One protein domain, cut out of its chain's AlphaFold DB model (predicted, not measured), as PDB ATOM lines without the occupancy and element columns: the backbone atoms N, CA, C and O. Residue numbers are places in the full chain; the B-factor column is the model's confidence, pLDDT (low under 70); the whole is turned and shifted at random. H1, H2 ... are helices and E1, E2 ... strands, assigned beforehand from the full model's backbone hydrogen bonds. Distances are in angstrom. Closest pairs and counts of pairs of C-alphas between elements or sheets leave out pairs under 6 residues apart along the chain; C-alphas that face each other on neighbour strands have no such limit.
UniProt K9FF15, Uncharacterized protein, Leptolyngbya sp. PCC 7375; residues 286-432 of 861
ATOM      1  N   ASN A 286      19.690  -3.562  50.007       88.94
ATOM      2  CA  ASN A 286      18.512  -3.162  50.755       88.94
ATOM      3  C   ASN A 286      17.268  -3.237  49.872       88.94
ATOM      4  O   ASN A 286      17.082  -2.424  48.971       88.94
ATOM      5  N   LEU A 287      16.421  -4.220  50.146       91.56
ATOM      6  CA  LEU A 287      15.176  -4.444  49.431       91.56
ATOM      7  C   LEU A 287      14.062  -3.537  49.972       91.56
ATOM      8  O   LEU A 287      14.083  -3.103  51.131       91.56
ATOM      9  N   ALA A 288      13.066  -3.275  49.124       91.50
ATOM     10  CA  ALA A 288      11.885  -2.500  49.483       91.50
ATOM     11  C   ALA A 288      11.100  -3.165  50.628       91.50
ATOM     12  O   ALA A 288      11.041  -4.390  50.727       91.50
ATOM     13  N   ALA A 289      10.444  -2.359  51.469       92.50
ATOM     14  CA  ALA A 289       9.635  -2.862  52.584       92.50
ATOM     15  C   ALA A 289       8.496  -3.801  52.130       92.50
ATOM     16  O   ALA A 289       8.114  -4.708  52.866       92.50
ATOM     17  N   THR A 290       7.979  -3.603  50.912       94.25
ATOM     18  CA  THR A 290       6.857  -4.363  50.339       94.25
ATOM     19  C   THR A 290       7.266  -5.707  49.735       94.25
ATOM     20  O   THR A 290       6.400  -6.548  49.512       94.25
ATOM     21  N   VAL A 291       8.571  -5.965  49.555       94.44
ATOM     22  CA  VAL A 291       9.106  -7.094  48.767       94.44
ATOM     23  C   VAL A 291       8.506  -8.454  49.148       94.44
ATOM     24  O   VAL A 291       8.237  -9.295  48.299       94.44
ATOM     25  N   LEU A 292       8.254  -8.690  50.439       95.12
ATOM     26  CA  LEU A 292       7.706  -9.962  50.917       95.12
ATOM     27  C   LEU A 292       6.203 -10.093  50.663       95.12
ATOM     28  O   LEU A 292       5.739 -11.200  50.394       95.12
ATOM     29  N   ALA A 293       5.456  -8.991  50.758       93.31
ATOM     30  CA  ALA A 293       4.022  -8.963  50.483       93.31
ATOM     31  C   ALA A 293       3.762  -9.107  48.976       93.31
ATOM     32  O   ALA A 293       2.929  -9.918  48.562       93.31
ATOM     33  N   ASP A 294       4.551  -8.399  48.166       93.94
ATOM     34  CA  ASP A 294       4.516  -8.486  46.707       93.94
ATOM     35  C   ASP A 294       4.874  -9.911  46.258       93.94
ATOM     36  O   ASP A 294       4.139 -10.542  45.494       93.94
ATOM     37  N   LEU A 295       5.948 -10.484  46.818       94.81
ATOM     38  CA  LEU A 295       6.364 -11.849  46.500       94.81
ATOM     39  C   LEU A 295       5.323 -12.891  46.924       94.81
ATOM     40  O   LEU A 295       5.068 -13.826  46.167       94.81
ATOM     41  N   ALA A 296       4.705 -12.751  48.100       94.69
ATOM     42  CA  ALA A 296       3.641 -13.652  48.542       94.69
ATOM     43  C   ALA A 296       2.430 -13.609  47.596       94.69
ATOM     44  O   ALA A 296       1.899 -14.660  47.230       94.69
ATOM     45  N   THR A 297       2.043 -12.410  47.149       94.44
ATOM     46  CA  THR A 297       0.948 -12.201  46.190       94.44
ATOM     47  C   THR A 297       1.229 -12.927  44.877       94.44
ATOM     48  O   THR A 297       0.418 -13.736  44.425       94.44
ATOM     49  N   VAL A 298       2.418 -12.727  44.302       93.88
ATOM     50  CA  VAL A 298       2.803 -13.369  43.037       93.88
ATOM     51  C   VAL A 298       2.986 -14.883  43.190       93.88
ATOM     52  O   VAL A 298       2.606 -15.647  42.304       93.88
ATOM     53  N   MET A 299       3.526 -15.359  44.315       95.06
ATOM     54  CA  MET A 299       3.712 -16.796  44.564       95.06
ATOM     55  C   MET A 299       2.385 -17.565  44.682       95.06
ATOM     56  O   MET A 299       2.368 -18.770  44.393       95.06
ATOM     57  N   ASN A 300       1.295 -16.887  45.055       93.06
ATOM     58  CA  ASN A 300      -0.059 -17.444  45.118       93.06
ATOM     59  C   ASN A 300      -0.826 -17.342  43.787       93.06
ATOM     60  O   ASN A 300      -1.828 -18.036  43.615       93.06
ATOM     61  N   ALA A 301      -0.362 -16.531  42.832       89.00
ATOM     62  CA  ALA A 301      -0.965 -16.444  41.505       89.00
ATOM     63  C   ALA A 301      -0.674 -17.705  40.666       89.00
ATOM     64  O   ALA A 301       0.439 -18.242  40.667       89.00
ATOM     65  N   ALA A 302      -1.672 -18.163  39.907       87.25
ATOM     66  CA  ALA A 302      -1.547 -19.264  38.955       87.25
ATOM     67  C   ALA A 302      -2.008 -18.802  37.556       87.25
ATOM     68  O   ALA A 302      -3.158 -18.387  37.422       87.25
ATOM     69  N   PRO A 303      -1.158 -18.875  36.510       88.56
ATOM     70  CA  PRO A 303       0.226 -19.358  36.505       88.56
ATOM     71  C   PRO A 303       1.228 -18.312  37.024       88.56
ATOM     72  O   PRO A 303       1.094 -17.120  36.762       88.56
ATOM     73  N   ARG A 304       2.299 -18.773  37.683       92.88
ATOM     74  CA  ARG A 304       3.428 -17.912  38.067       92.88
ATOM     75  C   ARG A 304       4.205 -17.484  36.824       92.88
ATOM     76  O   ARG A 304       4.689 -18.340  36.081       92.88
ATOM     77  N   ARG A 305       4.376 -16.177  36.616       92.62
ATOM     78  CA  ARG A 305       5.210 -15.625  35.537       92.62
ATOM     79  C   ARG A 305       6.546 -15.149  36.102       92.62
ATOM     80  O   ARG A 305       6.609 -14.593  37.192       92.62
ATOM     81  N   GLU A 306       7.625 -15.355  35.346       91.88
ATOM     82  CA  GLU A 306       8.963 -14.902  35.754       91.88
ATOM     83  C   GLU A 306       9.010 -13.389  35.973       91.88
ATOM     84  O   GLU A 306       9.589 -12.947  36.957       91.88
ATOM     85  N   VAL A 307       8.409 -12.609  35.069       90.69
ATOM     86  CA  VAL A 307       8.446 -11.141  35.140       90.69
ATOM     87  C   VAL A 307       7.789 -10.619  36.418       90.69
ATOM     88  O   VAL A 307       8.366  -9.767  37.083       90.69
ATOM     89  N   ASP A 308       6.661 -11.206  36.825       91.44
ATOM     90  CA  ASP A 308       5.952 -10.826  38.049       91.44
ATOM     91  C   ASP A 308       6.796 -11.158  39.288       91.44
ATOM     92  O   ASP A 308       6.925 -10.342  40.197       91.44
ATOM     93  N   LEU A 309       7.438 -12.338  39.306       91.69
ATOM     94  CA  LEU A 309       8.326 -12.745  40.401       91.69
ATOM     95  C   LEU A 309       9.570 -11.857  40.481       91.69
ATOM     96  O   LEU A 309      10.031 -11.556  41.578       91.69
ATOM     97  N   ARG A 310      10.119 -11.441  39.334       90.62
ATOM     98  CA  ARG A 310      11.252 -10.515  39.294       90.62
ATOM     99  C   ARG A 310      10.858  -9.149  39.831       90.62
ATOM    100  O   ARG A 310      11.500  -8.698  40.771       90.62
ATOM    101  N   ASN A 311       9.772  -8.574  39.315       89.31
ATOM    102  CA  ASN A 311       9.253  -7.273  39.734       89.31
ATOM    103  C   ASN A 311       8.916  -7.232  41.231       89.31
ATOM    104  O   ASN A 311       9.134  -6.209  41.871       89.31
ATOM    105  N   ALA A 312       8.440  -8.347  41.794       89.50
ATOM    106  CA  ALA A 312       8.176  -8.465  43.223       89.50
ATOM    107  C   ALA A 312       9.445  -8.436  44.096       89.50
ATOM    108  O   ALA A 312       9.346  -8.113  45.276       89.50
ATOM    109  N   ILE A 313      10.621  -8.789  43.554       86.62
ATOM    110  CA  ILE A 313      11.890  -8.806  44.299       86.62
ATOM    111  C   ILE A 313      12.711  -7.538  44.018       86.62
ATOM    112  O   ILE A 313      13.156  -6.881  44.960       86.62
ATOM    113  N   VAL A 314      12.920  -7.192  42.741       82.75
ATOM    114  CA  VAL A 314      13.688  -6.018  42.288       82.75
ATOM    115  C   VAL A 314      13.093  -5.477  40.982       82.75
ATOM    116  O   VAL A 314      12.758  -6.237  40.080       82.75
ATOM    117  N   ALA A 315      13.026  -4.155  40.829       67.25
ATOM    118  CA  ALA A 315      12.404  -3.495  39.675       67.25
ATOM    119  C   ALA A 315      13.140  -3.660  38.318       67.25
ATOM    120  O   ALA A 315      12.680  -3.110  37.319       67.25
ATOM    121  N   ASN A 316      14.270  -4.382  38.244       67.69
ATOM    122  CA  ASN A 316      15.054  -4.551  37.012       67.69
ATOM    123  C   ASN A 316      15.104  -6.022  36.561       67.69
ATOM    124  O   ASN A 316      15.546  -6.907  37.290       67.69
ATOM    125  N   ILE A 317      14.655  -6.279  35.330       63.50
ATOM    126  CA  ILE A 317      14.392  -7.622  34.787       63.50
ATOM    127  C   ILE A 317      15.636  -8.248  34.125       63.50
ATOM    128  O   ILE A 317      15.702  -9.470  33.981       63.50
ATOM    129  N   ASN A 318      16.622  -7.428  33.736       60.81
ATOM    130  CA  ASN A 318      17.753  -7.831  32.883       60.81
ATOM    131  C   ASN A 318      19.100  -7.951  33.616       60.81
ATOM    132  O   ASN A 318      20.109  -8.303  33.003       60.81
ATOM    133  N   GLU A 319      19.128  -7.698  34.921       68.50
ATOM    134  CA  GLU A 319      20.331  -7.752  35.753       68.50
ATOM    135  C   GLU A 319      20.153  -8.769  36.891       68.50
ATOM    136  O   GLU A 319      19.017  -9.099  37.251       68.50
ATOM    137  N   PRO A 320      21.246  -9.340  37.432       66.44
ATOM    138  CA  PRO A 320      21.144 -10.111  38.664       66.44
ATOM    139  C   PRO A 320      20.566  -9.227  39.770       66.44
ATOM    140  O   PRO A 320      20.869  -8.036  39.853       66.44
ATOM    141  N   MET A 321      19.716  -9.816  40.610       78.81
ATOM    142  CA  MET A 321      19.051  -9.092  41.699       78.81
ATOM    143  C   MET A 321      20.044  -8.654  42.776       78.81
ATOM    144  O   MET A 321      19.802  -7.697  43.510       78.81
ATOM    145  N   PHE A 322      21.169  -9.361  42.862       82.50
ATOM    146  CA  PHE A 322      22.282  -9.075  43.751       82.50
ATOM    147  C   PHE A 322      23.573  -8.838  42.941       82.50
ATOM    148  O   PHE A 322      23.593  -9.027  41.723       82.50
ATOM    149  N   PRO A 323      24.684  -8.406  43.574       81.62
ATOM    150  CA  PRO A 323      25.921  -8.110  42.862       81.62
ATOM    151  C   PRO A 323      26.375  -9.259  41.952       81.62
ATOM    152  O   PRO A 323      26.491 -10.416  42.370       81.62
ATOM    153  N   ASN A 324      26.677  -8.934  40.695       83.31
ATOM    154  CA  ASN A 324      27.125  -9.918  39.720       83.31
ATOM    155  C   ASN A 324      28.516 -10.461  40.094       83.31
ATOM    156  O   ASN A 324      29.523  -9.786  39.885       83.31
ATOM    157  N   ASN A 325      28.586 -11.695  40.601       85.94
ATOM    158  CA  ASN A 325      29.849 -12.390  40.872       85.94
ATOM    159  C   ASN A 325      29.976 -13.683  40.063       85.94
ATOM    160  O   ASN A 325      30.726 -14.585  40.437       85.94
ATOM    161  N   THR A 326      29.289 -13.759  38.921       88.62
ATOM    162  CA  THR A 326      29.294 -14.934  38.039       88.62
ATOM    163  C   THR A 326      30.702 -15.397  37.673       88.62
ATOM    164  O   THR A 326      30.959 -16.594  37.715       88.62
ATOM    165  N   GLY A 327      31.645 -14.483  37.416       88.75
ATOM    166  CA  GLY A 327      33.045 -14.844  37.161       88.75
ATOM    167  C   GLY A 327      33.709 -15.576  38.335       88.75
ATOM    168  O   GLY A 327      34.325 -16.619  38.139       88.75
ATOM    169  N   ARG A 328      33.530 -15.086  39.570       86.81
ATOM    170  CA  ARG A 328      34.100 -15.706  40.781       86.81
ATOM    171  C   ARG A 328      33.426 -17.031  41.122       86.81
ATOM    172  O   ARG A 328      34.113 -17.998  41.424       86.81
ATOM    173  N   ILE A 329      32.097 -17.085  41.029       90.38
ATOM    174  CA  ILE A 329      31.329 -18.319  41.238       90.38
ATOM    175  C   ILE A 329      31.724 -19.366  40.199       90.38
ATOM    176  O   ILE A 329      31.920 -20.524  40.549       90.38
ATOM    177  N   TYR A 330      31.887 -18.972  38.935       92.62
ATOM    178  CA  TYR A 330      32.358 -19.880  37.898       92.62
ATOM    179  C   TYR A 330      33.753 -20.414  38.223       92.62
ATOM    180  O   TYR A 330      33.939 -21.626  38.179       92.62
ATOM    181  N   SER A 331      34.711 -19.554  38.595       87.50
ATOM    182  CA  SER A 331      36.043 -19.996  39.031       87.50
ATOM    183  C   SER A 331      35.954 -20.996  40.187       87.50
ATOM    184  O   SER A 331      36.524 -22.079  40.085       87.50
ATOM    185  N   ALA A 332      35.164 -20.701  41.220       88.56
ATOM    186  CA  ALA A 332      34.971 -21.589  42.363       88.56
ATOM    187  C   ALA A 332      34.345 -22.938  41.959       88.56
ATOM    188  O   ALA A 332      34.831 -23.995  42.350       88.56
ATOM    189  N   LEU A 333      33.312 -22.945  41.112       90.19
ATOM    190  CA  LEU A 333      32.741 -24.186  40.571       90.19
ATOM    191  C   LEU A 333      33.754 -24.970  39.746       90.19
ATOM    192  O   LEU A 333      33.804 -26.194  39.822       90.19
ATOM    193  N   SER A 334      34.546 -24.267  38.942       88.94
ATOM    194  CA  SER A 334      35.552 -24.863  38.073       88.94
ATOM    195  C   SER A 334      36.616 -25.629  38.863       88.94
ATOM    196  O   SER A 334      37.200 -26.576  38.340       88.94
ATOM    197  N   GLU A 335      36.811 -25.249  40.120       84.62
ATOM    198  CA  GLU A 335      37.862 -25.749  40.989       84.62
ATOM    199  C   GLU A 335      37.322 -26.760  42.012       84.62
ATOM    200  O   GLU A 335      37.832 -27.872  42.119       84.62
ATOM    201  N   PHE A 336      36.219 -26.438  42.692       86.44
ATOM    202  CA  PHE A 336      35.669 -27.243  43.789       86.44
ATOM    203  C   PHE A 336      34.514 -28.159  43.383       86.44
ATOM    204  O   PHE A 336      34.117 -29.044  44.141       86.44
ATOM    205  N   SER A 337      33.910 -27.947  42.215       89.94
ATOM    206  CA  SER A 337      32.788 -28.757  41.726       89.94
ATOM    207  C   SER A 337      32.794 -28.884  40.197       89.94
ATOM    208  O   SER A 337      31.767 -28.644  39.556       89.94
ATOM    209  N   PRO A 338      33.919 -29.288  39.568       91.31
ATOM    210  CA  PRO A 338      34.073 -29.242  38.112       91.31
ATOM    211  C   PRO A 338      33.033 -30.091  37.371       91.31
ATOM    212  O   PRO A 338      32.604 -29.735  36.276       91.31
ATOM    213  N   THR A 339      32.559 -31.182  37.981       92.94
ATOM    214  CA  THR A 339      31.515 -32.049  37.410       92.94
ATOM    215  C   THR A 339      30.160 -31.348  37.270       92.94
ATOM    216  O   THR A 339      29.362 -31.730  36.415       92.94
ATOM    217  N   ALA A 340      29.896 -30.299  38.057       94.62
ATOM    218  CA  ALA A 340      28.682 -29.496  37.951       94.62
ATOM    219  C   ALA A 340      28.646 -28.648  36.666       94.62
ATOM    220  O   ALA A 340      27.563 -28.267  36.227       94.62
ATOM    221  N   LEU A 341      29.802 -28.402  36.037       95.88
ATOM    222  CA  LEU A 341      29.910 -27.671  34.771       95.88
ATOM    223  C   LEU A 341      29.641 -28.544  33.534       95.88
ATOM    224  O   LEU A 341      29.548 -28.007  32.435       95.88
ATOM    225  N   TYR A 342      29.492 -29.867  33.659       95.38
ATOM    226  CA  TYR A 342      29.212 -30.751  32.517       95.38
ATOM    227  C   TYR A 342      27.721 -30.735  32.145       95.38
ATOM    228  O   TYR A 342      26.977 -31.677  32.424       95.38
ATOM    229  N   LEU A 343      27.274 -29.644  31.517       94.31
ATOM    230  CA  LEU A 343      25.859 -29.401  31.206       94.31
ATOM    231  C   LEU A 343      25.375 -30.159  29.955       94.31
ATOM    232  O   LEU A 343      24.262 -30.684  29.953       94.31
ATOM    233  N   THR A 344      26.219 -30.301  28.929       89.94
ATOM    234  CA  THR A 344      25.877 -30.920  27.627       89.94
ATOM    235  C   THR A 344      26.740 -32.139  27.279       89.94
ATOM    236  O   THR A 344      26.664 -32.662  26.178       89.94
ATOM    237  N   GLY A 345      27.535 -32.646  28.229       85.94
ATOM    238  CA  GLY A 345      28.523 -33.714  28.006       85.94
ATOM    239  C   GLY A 345      29.943 -33.174  27.830       85.94
ATOM    240  O   GLY A 345      30.899 -33.858  28.177       85.94
ATOM    241  N   ALA A 346      30.073 -31.909  27.428       91.44
ATOM    242  CA  ALA A 346      31.290 -31.120  27.571       91.44
ATOM    243  C   ALA A 346      31.212 -30.218  28.813       91.44
ATOM    244  O   ALA A 346      30.124 -29.904  29.312       91.44
ATOM    245  N   ARG A 347      32.379 -29.793  29.306       94.44
ATOM    246  CA  ARG A 347      32.499 -28.812  30.388       94.44
ATOM    247  C   ARG A 347      32.120 -27.425  29.863       94.44
ATOM    248  O   ARG A 347      32.755 -26.923  28.942       94.44
ATOM    249  N   ALA A 348      31.116 -26.800  30.467       94.50
ATOM    250  CA  ALA A 348      30.675 -25.459  30.113       94.50
ATOM    251  C   ALA A 348      31.735 -24.409  30.489       94.50
ATOM    252  O   ALA A 348      32.257 -24.399  31.609       94.50
ATOM    253  N   THR A 349      32.031 -23.508  29.555       95.69
ATOM    254  CA  THR A 349      32.841 -22.296  29.753       95.69
ATOM    255  C   THR A 349      31.947 -21.097  30.068       95.69
ATOM    256  O   THR A 349      30.753 -21.128  29.762       95.69
ATOM    257  N   MET A 350      32.512 -20.022  30.631       95.31
ATOM    258  CA  MET A 350      31.783 -18.751  30.787       95.31
ATOM    259  C   MET A 350      31.214 -18.253  29.457       95.31
ATOM    260  O   MET A 350      30.083 -17.778  29.416       95.31
ATOM    261  N   GLU A 351      31.964 -18.431  28.369       95.31
ATOM    262  CA  GLU A 351      31.523 -18.110  27.012       95.31
ATOM    263  C   GLU A 351      30.317 -18.962  26.591       95.31
ATOM    264  O   GLU A 351      29.295 -18.410  26.195       95.31
ATOM    265  N   SER A 352      30.365 -20.289  26.774       94.12
ATOM    266  CA  SER A 352      29.231 -21.164  26.432       94.12
ATOM    267  C   SER A 352      27.988 -20.908  27.296       94.12
ATOM    268  O   SER A 352      26.864 -21.037  26.816       94.12
ATOM    269  N   ILE A 353      28.180 -20.514  28.564       94.81
ATOM    270  CA  ILE A 353      27.088 -20.115  29.459       94.81
ATOM    271  C   ILE A 353      26.488 -18.795  28.969       94.81
ATOM    272  O   ILE A 353      25.269 -18.655  28.944       94.81
ATOM    273  N   GLY A 354      27.333 -17.846  28.557       92.12
ATOM    274  CA  GLY A 354      26.925 -16.542  28.038       92.12
ATOM    275  C   GLY A 354      26.225 -16.601  26.677       92.12
ATOM    276  O   GLY A 354      25.315 -15.807  26.446       92.12
ATOM    277  N   ALA A 355      26.606 -17.548  25.815       93.12
ATOM    278  CA  ALA A 355      26.048 -17.725  24.475       93.12
ATOM    279  C   ALA A 355      24.584 -18.199  24.479       93.12
ATOM    280  O   ALA A 355      23.840 -17.909  23.545       93.12
ATOM    281  N   ASN A 356      24.146 -18.905  25.528       93.31
ATOM    282  CA  ASN A 356      22.746 -19.286  25.702       93.31
ATOM    283  C   ASN A 356      22.060 -18.314  26.686       93.31
ATOM    284  O   ASN A 356      22.326 -18.381  27.890       93.31
ATOM    285  N   PRO A 357      21.142 -17.440  26.228       93.06
ATOM    286  CA  PRO A 357      20.547 -16.408  27.077       93.06
ATOM    287  C   PRO A 357      19.753 -16.988  28.254       93.06
ATOM    288  O   PRO A 357      19.784 -16.431  29.349       93.06
ATOM    289  N   HIS A 358      19.088 -18.134  28.082       94.50
ATOM    290  CA  HIS A 358      18.361 -18.785  29.173       94.50
ATOM    291  C   HIS A 358      19.307 -19.407  30.202       94.50
ATOM    292  O   HIS A 358      19.060 -19.294  31.402       94.50
ATOM    293  N   LEU A 359      20.403 -20.028  29.761       94.81
ATOM    294  CA  LEU A 359      21.403 -20.597  30.665       94.81
ATOM    295  C   LEU A 359      22.144 -19.497  31.433       94.81
ATOM    296  O   LEU A 359      22.356 -19.635  32.638       94.81
ATOM    297  N   ARG A 360      22.463 -18.379  30.772       94.25
ATOM    298  CA  ARG A 360      22.987 -17.175  31.422       94.25
ATOM    299  C   ARG A 360      22.024 -16.665  32.493       94.25
ATOM    300  O   ARG A 360      22.447 -16.472  33.629       94.25
ATOM    301  N   SER A 361      20.739 -16.500  32.171       92.25
ATOM    302  CA  SER A 361      19.728 -16.074  33.149       92.25
ATOM    303  C   SER A 361      19.581 -17.065  34.305       92.25
ATOM    304  O   SER A 361      19.451 -16.648  35.454       92.25
ATOM    305  N   PHE A 362      19.660 -18.371  34.034       95.38
ATOM    306  CA  PHE A 362      19.652 -19.396  35.076       95.38
ATOM    307  C   PHE A 362      20.870 -19.262  35.996       95.38
ATOM    308  O   PHE A 362      20.729 -19.317  37.216       95.38
ATOM    309  N   PHE A 363      22.058 -19.036  35.426       95.12
ATOM    310  CA  PHE A 363      23.282 -18.846  36.197       95.12
ATOM    311  C   PHE A 363      23.232 -17.585  37.067       95.12
ATOM    312  O   PHE A 363      23.631 -17.640  38.228       95.12
ATOM    313  N   LEU A 364      22.677 -16.481  36.557       92.62
ATOM    314  CA  LEU A 364      22.468 -15.254  37.334       92.62
ATOM    315  C   LEU A 364      21.547 -15.490  38.538       92.62
ATOM    316  O   LEU A 364      21.872 -15.069  39.641       92.62
ATOM    317  N   ILE A 365      20.462 -16.252  38.375       94.69
ATOM    318  CA  ILE A 365      19.585 -16.601  39.505       94.69
ATOM    319  C   ILE A 365      20.271 -17.551  40.494       94.69
ATOM    320  O   ILE A 365      20.060 -17.451  41.701       94.69
ATOM    321  N   CYS A 366      21.129 -18.458  40.023       95.19
ATOM    322  CA  CYS A 366      21.950 -19.275  40.919       95.19
ATOM    323  C   CYS A 366      22.952 -18.415  41.708       95.19
ATOM    324  O   CYS A 366      23.132 -18.644  42.903       95.19
ATOM    325  N   ASN A 367      23.564 -17.408  41.069       92.25
ATOM    326  CA  ASN A 367      24.361 -16.387  41.751       92.25
ATOM    327  C   ASN A 367      23.510 -15.683  42.814       92.25
ATOM    328  O   ASN A 367      23.950 -15.569  43.954       92.25
ATOM    329  N   ASP A 368      22.274 -15.305  42.490       92.31
ATOM    330  CA  ASP A 368      21.398 -14.635  43.447       92.31
ATOM    331  C   ASP A 368      21.042 -15.521  44.657       92.31
ATOM    332  O   ASP A 368      21.016 -15.058  45.797       92.31
ATOM    333  N   LEU A 369      20.839 -16.822  44.437       93.81
ATOM    334  CA  LEU A 369      20.631 -17.800  45.509       93.81
ATOM    335  C   LEU A 369      21.864 -17.949  46.414       93.81
ATOM    336  O   LEU A 369      21.715 -17.990  47.636       93.81
ATOM    337  N   PHE A 370      23.071 -17.981  45.841       92.56
ATOM    338  CA  PHE A 370      24.321 -17.944  46.609       92.56
ATOM    339  C   PHE A 370      24.403 -16.659  47.453       92.56
ATOM    340  O   PHE A 370      24.673 -16.703  48.655       92.56
ATOM    341  N   PHE A 371      24.072 -15.513  46.858       88.75
ATOM    342  CA  PHE A 371      24.023 -14.225  47.548       88.75
ATOM    343  C   PHE A 371      23.020 -14.179  48.692       88.75
ATOM    344  O   PHE A 371      23.321 -13.622  49.745       88.75
ATOM    345  N   LEU A 372      21.856 -14.799  48.536       91.69
ATOM    346  CA  LEU A 372      20.873 -14.882  49.609       91.69
ATOM    347  C   LEU A 372      21.372 -15.705  50.809       91.69
ATOM    348  O   LEU A 372      21.005 -15.425  51.954       91.69
ATOM    349  N   GLY A 373      22.220 -16.704  50.557       88.62
ATOM    350  CA  GLY A 373      22.863 -17.509  51.594       88.62
ATOM    351  C   GLY A 373      23.992 -16.779  52.327       88.62
ATOM    352  O   GLY A 373      24.098 -16.892  53.551       88.62
ATOM    353  N   HIS A 374      24.806 -16.015  51.592       85.50
ATOM    354  CA  HIS A 374      26.117 -15.541  52.059       85.50
ATOM    355  C   HIS A 374      26.301 -14.011  52.101       85.50
ATOM    356  O   HIS A 374      27.211 -13.508  52.765       85.50
ATOM    357  N   GLY A 375      25.459 -13.263  51.396       83.75
ATOM    358  CA  GLY A 375      25.488 -11.807  51.286       83.75
ATOM    359  C   GLY A 375      24.825 -11.080  52.460       83.75
ATOM    360  O   GLY A 375      24.190 -11.676  53.330       83.75
ATOM    361  N   GLN A 376      24.977  -9.753  52.484       84.12
ATOM    362  CA  GLN A 376      24.266  -8.875  53.410       84.12
ATOM    363  C   GLN A 376      23.019  -8.345  52.716       84.12
ATOM    364  O   GLN A 376      23.108  -7.472  51.858       84.12
ATOM    365  N   ILE A 377      21.865  -8.893  53.091       88.31
ATOM    366  CA  ILE A 377      20.565  -8.461  52.583       88.31
ATOM    367  C   ILE A 377      19.752  -7.901  53.742       88.31
ATOM    368  O   ILE A 377      19.636  -8.526  54.806       88.31
ATOM    369  N   SER A 378      19.187  -6.725  53.518       91.38
ATOM    370  CA  SER A 378      18.253  -6.064  54.415       91.38
ATOM    371  C   SER A 378      16.933  -5.775  53.707       91.38
ATOM    372  O   SER A 378      16.871  -5.717  52.483       91.38
ATOM    373  N   ILE A 379      15.873  -5.597  54.484       92.56
ATOM    374  CA  ILE A 379      14.581  -5.081  54.031       92.56
ATOM    375  C   ILE A 379      14.314  -3.819  54.839       92.56
ATOM    376  O   ILE A 379      14.312  -3.867  56.072       92.56
ATOM    377  N   ALA A 380      14.120  -2.692  54.151       91.50
ATOM    378  CA  ALA A 380      13.918  -1.386  54.785       91.50
ATOM    379  C   ALA A 380      14.996  -1.045  55.842       91.50
ATOM    380  O   ALA A 380      14.699  -0.555  56.926       91.50
ATOM    381  N   GLY A 381      16.256  -1.365  55.540       87.75
ATOM    382  CA  GLY A 381      17.418  -1.128  56.402       87.75
ATOM    383  C   GLY A 381      17.649  -2.191  57.482       87.75
ATOM    384  O   GLY A 381      18.730  -2.241  58.062       87.75
ATOM    385  N   ASN A 382      16.694  -3.095  57.717       90.75
ATOM    386  CA  ASN A 382      16.801  -4.134  58.742       90.75
ATOM    387  C   ASN A 382      17.315  -5.453  58.161       90.75
ATOM    388  O   ASN A 382      16.857  -5.886  57.105       90.75
ATOM    389  N   ARG A 383      18.228  -6.139  58.860       89.31
ATOM    390  CA  ARG A 383      18.671  -7.489  58.465       89.31
ATOM    391  C   ARG A 383      17.473  -8.432  58.349       89.31
ATOM    392  O   ARG A 383      16.647  -8.494  59.256       89.31
ATOM    393  N   ILE A 384      17.418  -9.198  57.261       93.19
ATOM    394  CA  ILE A 384      16.312 -10.134  57.038       93.19
ATOM    395  C   ILE A 384      16.311 -11.275  58.065       93.19
ATOM    396  O   ILE A 384      17.360 -11.841  58.386       93.19
ATOM    397  N   THR A 385      15.128 -11.655  58.549       94.25
ATOM    398  CA  THR A 385      14.950 -12.810  59.443       94.25
ATOM    399  C   THR A 385      15.059 -14.135  58.676       94.25
ATOM    400  O   THR A 385      14.995 -14.177  57.443       94.25
ATOM    401  N   ALA A 386      15.185 -15.256  59.394       92.62
ATOM    402  CA  ALA A 386      15.229 -16.590  58.785       92.62
ATOM    403  C   ALA A 386      13.966 -16.917  57.958       92.62
ATOM    404  O   ALA A 386      14.059 -17.515  56.881       92.62
ATOM    405  N   ALA A 387      12.791 -16.483  58.424       94.12
ATOM    406  CA  ALA A 387      11.532 -16.662  57.702       94.12
ATOM    407  C   ALA A 387      11.502 -15.826  56.413       94.12
ATOM    408  O   ALA A 387      11.215 -16.354  55.342       94.12
ATOM    409  N   GLN A 388      11.895 -14.550  56.494       96.06
ATOM    410  CA  GLN A 388      11.969 -13.659  55.329       96.06
ATOM    411  C   GLN A 388      12.949 -14.191  54.275       96.06
ATOM    412  O   GLN A 388      12.647 -14.197  53.082       96.06
ATOM    413  N   ARG A 389      14.097 -14.721  54.717       95.00
ATOM    414  CA  ARG A 389      15.076 -15.379  53.845       95.00
ATOM    415  C   ARG A 389      14.491 -16.602  53.144       95.00
ATOM    416  O   ARG A 389      14.700 -16.766  51.946       95.00
ATOM    417  N   THR A 390      13.748 -17.442  53.864       95.44
ATOM    418  CA  THR A 390      13.064 -18.605  53.279       95.44
ATOM    419  C   THR A 390      12.067 -18.172  52.202       95.44
ATOM    420  O   THR A 390      12.078 -18.737  51.109       95.44
ATOM    421  N   SER A 391      11.271 -17.128  52.454       95.12
ATOM    422  CA  SER A 391      10.330 -16.586  51.466       95.12
ATOM    423  C   SER A 391      11.032 -16.101  50.196       95.12
ATOM    424  O   SER A 391      10.676 -16.539  49.101       95.12
ATOM    425  N   LEU A 392      12.081 -15.281  50.328       95.62
ATOM    426  CA  LEU A 392      12.886 -14.814  49.190       95.62
ATOM    427  C   LEU A 392      13.509 -15.984  48.415       95.62
ATOM    428  O   LEU A 392      13.460 -16.020  47.186       95.62
ATOM    429  N   ARG A 393      14.038 -16.985  49.129       96.06
ATOM    430  CA  ARG A 393      14.641 -18.176  48.517       96.06
ATOM    431  C   ARG A 393      13.621 -18.958  47.700       96.06
ATOM    432  O   ARG A 393      13.933 -19.385  46.592       96.06
ATOM    433  N   ASN A 394      12.411 -19.139  48.222       95.56
ATOM    434  CA  ASN A 394      11.338 -19.830  47.511       95.56
ATOM    435  C   ASN A 394      10.933 -19.082  46.231       95.56
ATOM    436  O   ASN A 394      10.721 -19.725  45.202       95.56
ATOM    437  N   GLY A 395      10.902 -17.745  46.272       94.75
ATOM    438  CA  GLY A 395      10.705 -16.901  45.091       94.75
ATOM    439  C   GLY A 395      11.781 -17.110  44.025       94.75
ATOM    440  O   GLY A 395      11.474 -17.438  42.878       94.75
ATOM    441  N   LEU A 396      13.056 -17.019  44.413       95.50
ATOM    442  CA  LEU A 396      14.191 -17.251  43.512       95.50
ATOM    443  C   LEU A 396      14.208 -18.675  42.939       95.50
ATOM    444  O   LEU A 396      14.503 -18.865  41.760       95.50
ATOM    445  N   LEU A 397      13.847 -19.690  43.732       96.38
ATOM    446  CA  LEU A 397      13.720 -21.069  43.252       96.38
ATOM    447  C   LEU A 397      12.591 -21.226  42.229       96.38
ATOM    448  O   LEU A 397      12.754 -21.977  41.265       96.38
ATOM    449  N   ALA A 398      11.469 -20.524  42.404       95.44
ATOM    450  CA  ALA A 398      10.394 -20.514  41.419       95.44
ATOM    451  C   ALA A 398      10.869 -19.906  40.089       95.44
ATOM    452  O   ALA A 398      10.662 -20.519  39.040       95.44
ATOM    453  N   ILE A 399      11.590 -18.777  40.133       94.56
ATOM    454  CA  ILE A 399      12.222 -18.174  38.947       94.56
ATOM    455  C   ILE A 399      13.201 -19.164  38.298       94.56
ATOM    456  O   ILE A 399      13.117 -19.421  37.096       94.56
ATOM    457  N   ALA A 400      14.093 -19.774  39.086       95.81
ATOM    458  CA  ALA A 400      15.074 -20.738  38.595       95.81
ATOM    459  C   ALA A 400      14.406 -21.920  37.875       95.81
ATOM    460  O   ALA A 400      14.864 -22.323  36.809       95.81
ATOM    461  N   ASN A 401      13.308 -22.455  38.419       96.31
ATOM    462  CA  ASN A 401      12.573 -23.565  37.811       96.31
ATOM    463  C   ASN A 401      11.903 -23.160  36.484       96.31
ATOM    464  O   ASN A 401      11.954 -23.930  35.525       96.31
ATOM    465  N   ILE A 402      11.329 -21.951  36.403       95.81
ATOM    466  CA  ILE A 402      10.745 -21.416  35.160       95.81
ATOM    467  C   ILE A 402      11.826 -21.278  34.077       95.81
ATOM    468  O   ILE A 402      11.620 -21.705  32.941       95.81
ATOM    469  N   ILE A 403      12.989 -20.710  34.414       95.69
ATOM    470  CA  ILE A 403      14.091 -20.541  33.457       95.69
ATOM    471  C   ILE A 403      14.677 -21.901  33.061       95.69
ATOM    472  O   ILE A 403      14.924 -22.134  31.880       95.69
ATOM    473  N   ALA A 404      14.851 -22.825  34.012       96.25
ATOM    474  CA  ALA A 404      15.359 -24.167  33.739       96.25
ATOM    475  C   ALA A 404      14.497 -24.912  32.712       96.25
ATOM    476  O   ALA A 404      15.049 -25.546  31.819       96.25
ATOM    477  N   ALA A 405      13.166 -24.790  32.787       96.44
ATOM    478  CA  ALA A 405      12.269 -25.371  31.790       96.44
ATOM    479  C   ALA A 405      12.552 -24.838  30.373       96.44
ATOM    480  O   ALA A 405      12.575 -25.617  29.422       96.44
ATOM    481  N   ARG A 406      12.858 -23.539  30.229       96.50
ATOM    482  CA  ARG A 406      13.243 -22.943  28.936       96.50
ATOM    483  C   ARG A 406      14.623 -23.395  28.466       96.50
ATOM    484  O   ARG A 406      14.803 -23.625  27.277       96.50
ATOM    485  N   VAL A 407      15.585 -23.556  29.379       95.25
ATOM    486  CA  VAL A 407      16.915 -24.099  29.044       95.25
ATOM    487  C   VAL A 407      16.803 -25.536  28.529       95.25
ATOM    488  O   VAL A 407      17.458 -25.875  27.550       95.25
ATOM    489  N   VAL A 408      15.961 -26.362  29.159       96.19
ATOM    490  CA  VAL A 408      15.732 -27.764  28.761       96.19
ATOM    491  C   VAL A 408      14.983 -27.865  27.430       96.19
ATOM    492  O   VAL A 408      15.279 -28.753  26.638       96.19
ATOM    493  N   ALA A 409      14.035 -26.960  27.170       94.62
ATOM    494  CA  ALA A 409      13.309 -26.900  25.900       94.62
ATOM    495  C   ALA A 409      14.149 -26.327  24.741       94.62
ATOM    496  O   ALA A 409      13.783 -26.490  23.578       94.62
ATOM    497  N   GLY A 410      15.248 -25.632  25.045       91.00
ATOM    498  CA  GLY A 410      16.120 -25.018  24.052       91.00
ATOM    499  C   GLY A 410      17.033 -26.017  23.322       91.00
ATOM    500  O   GLY A 410      17.290 -27.122  23.808       91.00
ATOM    501  N   PRO A 411      17.589 -25.623  22.164       74.69
ATOM    502  CA  PRO A 411      18.594 -26.417  21.466       74.69
ATOM    503  C   PRO A 411      19.867 -26.497  22.323       74.69
ATOM    504  O   PRO A 411      20.435 -25.477  22.710       74.69
ATOM    505  N   GLY A 412      20.310 -27.712  22.659       78.38
ATOM    506  CA  GLY A 412      21.535 -27.907  23.449       78.38
ATOM    507  C   GLY A 412      21.601 -29.187  24.281       78.38
ATOM    508  O   GLY A 412      22.668 -29.508  24.794       78.38
ATOM    509  N   GLY A 413      20.502 -29.934  24.429       90.06
ATOM    510  CA  GLY A 413      20.518 -31.233  25.123       90.06
ATOM    511  C   GLY A 413      20.826 -31.152  26.627       90.06
ATOM    512  O   GLY A 413      21.245 -32.141  27.232       90.06
ATOM    513  N   ILE A 414      20.648 -29.980  27.250       95.56
ATOM    514  CA  ILE A 414      20.793 -29.812  28.701       95.56
ATOM    515  C   ILE A 414      19.555 -30.399  29.380       95.56
ATOM    516  O   ILE A 414      18.440 -29.944  29.160       95.56
ATOM    517  N   VAL A 415      19.749 -31.383  30.257       95.25
ATOM    518  CA  VAL A 415      18.649 -32.017  31.002       95.25
ATOM    519  C   VAL A 415      18.452 -31.390  32.385       95.25
ATOM    520  O   VAL A 415      19.408 -30.947  33.030       95.25
ATOM    521  N   ALA A 416      17.217 -31.426  32.897       94.88
ATOM    522  CA  ALA A 416      16.836 -30.811  34.176       94.88
ATOM    523  C   ALA A 416      17.696 -31.272  35.374       94.88
ATOM    524  O   ALA A 416      18.044 -30.475  36.252       94.88
ATOM    525  N   GLY A 417      18.099 -32.549  35.395       94.75
ATOM    526  CA  GLY A 417      18.963 -33.099  36.444       94.75
ATOM    527  C   GLY A 417      20.349 -32.442  36.506       94.75
ATOM    528  O   GLY A 417      20.888 -32.247  37.598       94.75
ATOM    529  N   ARG A 418      20.914 -32.033  35.358       95.62
ATOM    530  CA  ARG A 418      22.209 -31.332  35.293       95.62
ATOM    531  C   ARG A 418      22.092 -29.889  35.778       95.62
ATOM    532  O   ARG A 418      22.924 -29.466  36.572       95.62
ATOM    533  N   LEU A 419      21.023 -29.177  35.411       96.94
ATOM    534  CA  LEU A 419      20.747 -27.826  35.926       96.94
ATOM    535  C   LEU A 419      20.511 -27.820  37.439       96.94
ATOM    536  O   LEU A 419      21.004 -26.941  38.142       96.94
ATOM    537  N   THR A 420      19.823 -28.837  37.962       96.50
ATOM    538  CA  THR A 420      19.628 -28.995  39.411       96.50
ATOM    539  C   THR A 420      20.960 -29.207  40.131       96.50
ATOM    540  O   THR A 420      21.193 -28.605  41.178       96.50
ATOM    541  N   ARG A 421      21.849 -30.038  39.568       95.19
ATOM    542  CA  ARG A 421      23.202 -30.249  40.098       95.19
ATOM    543  C   ARG A 421      24.033 -28.967  40.046       95.19
ATOM    544  O   ARG A 421      24.661 -28.637  41.042       95.19
ATOM    545  N   PHE A 422      23.988 -28.242  38.929       96.50
ATOM    546  CA  PHE A 422      24.674 -26.963  38.750       96.50
ATOM    547  C   PHE A 422      24.220 -25.922  39.782       96.50
ATOM    548  O   PHE A 422      25.051 -25.363  40.490       96.50
ATOM    549  N   ARG A 423      22.904 -25.750  39.964       97.25
ATOM    550  CA  ARG A 423      22.337 -24.861  40.990       97.25
ATOM    551  C   ARG A 423      22.772 -25.257  42.399       97.25
ATOM    552  O   ARG A 423      23.261 -24.415  43.140       97.25
ATOM    553  N   ARG A 424      22.613 -26.535  42.768       95.75
ATOM    554  CA  ARG A 424      23.004 -27.031  44.099       95.75
ATOM    555  C   ARG A 424      24.497 -26.854  44.362       95.75
ATOM    556  O   ARG A 424      24.857 -26.542  45.487       95.75
ATOM    557  N   ALA A 425      25.340 -27.038  43.346       94.94
ATOM    558  CA  ALA A 425      26.770 -26.795  43.468       94.94
ATOM    559  C   ALA A 425      27.059 -25.317  43.762       94.94
ATOM    560  O   ALA A 425      27.850 -25.041  44.650       94.94
ATOM    561  N   ILE A 426      26.373 -24.383  43.091       95.00
ATOM    562  CA  ILE A 426      26.513 -22.938  43.344       95.00
ATOM    563  C   ILE A 426      26.019 -22.559  44.741       95.00
ATOM    564  O   ILE A 426      26.733 -21.882  45.470       95.00
ATOM    565  N   GLU A 427      24.824 -23.011  45.131       92.56
ATOM    566  CA  GLU A 427      24.266 -22.773  46.474       92.56
ATOM    567  C   GLU A 427      25.134 -23.383  47.586       92.56
ATOM    568  O   GLU A 427      25.133 -22.886  48.707       92.56
ATOM    569  N   GLY A 428      25.834 -24.482  47.289       90.50
ATOM    570  CA  GLY A 428      26.705 -25.184  48.226       90.50
ATOM    571  C   GLY A 428      28.123 -24.621  48.321       90.50
ATOM    572  O   GLY A 428      28.882 -25.091  49.168       90.50
ATOM    573  N   LEU A 429      28.496 -23.648  47.478       90.25
ATOM    574  CA  LEU A 429      29.787 -22.977  47.599       90.25
ATOM    575  C   LEU A 429      29.856 -22.211  48.919       90.25
ATOM    576  O   LEU A 429      28.912 -21.533  49.309       90.25
ATOM    577  N   THR A 430      31.005 -22.246  49.584       87.38
ATOM    578  CA  THR A 430      31.246 -21.391  50.749       87.38
ATOM    579  C   THR A 430      31.764 -20.017  50.321       87.38
ATOM    580  O   THR A 430      32.317 -19.830  49.233       87.38
ATOM    581  N   THR A 431      31.659 -19.031  51.215       82.50
ATOM    582  CA  THR A 431      32.337 -17.737  51.025       82.50
ATOM    583  C   THR A 431      33.846 -17.905  50.864       82.50
ATOM    584  O   THR A 431      34.464 -17.148  50.126       82.50
ATOM    585  N   GLN A 432      34.438 -18.925  51.489       79.06
ATOM    586  CA  GLN A 432      35.872 -19.185  51.390       79.06
ATOM    587  C   GLN A 432      36.295 -19.660  49.999       79.06
ATOM    588  O   GLN A 432      37.353 -19.284  49.508       79.06
TER     589      GLN A 432
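Overview. This is residues 286 to 432 of the 861 residues of an uncharacterized protein of Leptolyngbya sp. PCC 7375 (UniProt K9FF15). Two long helices, H6 and H7, lie side by side and run opposite ways, and H8 folds back after H7 to make an up-and-down bundle with them. The hairpin of H1 and H2 packs on H7, while H3 and H4 pack on H8 at the other side. The printed part has 147 residues, mostly helix, in the order H1 H2 H3 H4 H5 H6 E1 H7 H8. It is compact, with a radius of gyration of the C-alphas of 15.1 A and spans of 43 by 37 by 22 A.

Arrangement. H7, residues 386 to 409, touches H6, residues 357 to 374, at a shallow tilt of 17 degrees; C-alphas 407 and 358 are closest, 5.5 A. H8, residues 416 to 427, forms a hairpin with H7 and touches H6 with residues 423 to 427 alone, closest at C-alphas 427 and 370, 4.8 A. H1, residues 291 to 300, and H2, residues 306 to 313, form a hairpin; C-alphas 306 and 399 of H2 and H7 are closest, 5.6 A. H3, residues 326 to 336, is about perpendicular to H6, at 77 degrees, and touches it with C-alphas 326 and 367 closest, 6.3 A. H4, residues 338 to 341, touches H8, with C-alphas 340 and 422 closest, 4.8 A. H5, residues 350 to 355, and H6 touch only at the corner, closest at C-alphas 354 and 360, 5.2 A. E1, residues 377 to 379, pairs with no named strand, but residues 286 to 287 pair with 378 to 379, parallel. Every O i to N i+4 pair is within hydrogen-bond range in H1, H2, H3, H5, H6 and H8, and 19 of 20 in H7; H4 is too short for one, and its one O i to N i+3 pair is within range.

Along the chain. H7 is 34.5 A long, from C-alpha 386 at (15.229, -16.590, 58.785) to C-alpha 409 at (13.309, -26.900, 25.900). H6 measures 25.6 A, H8 16.5 A, H3 15.0 A and H1 14.3 A. C-alpha 291 of H1 is at (9.106, -7.094, 48.767).

Size, cuts and confidence. The C-alphas of Gly 345 and Gly 381 are farthest apart, 44.6 A. The printed part has no cut. The link from H2 to H3, 12 residues, is long, and in it residues 315 to 320 have pLDDT under 70.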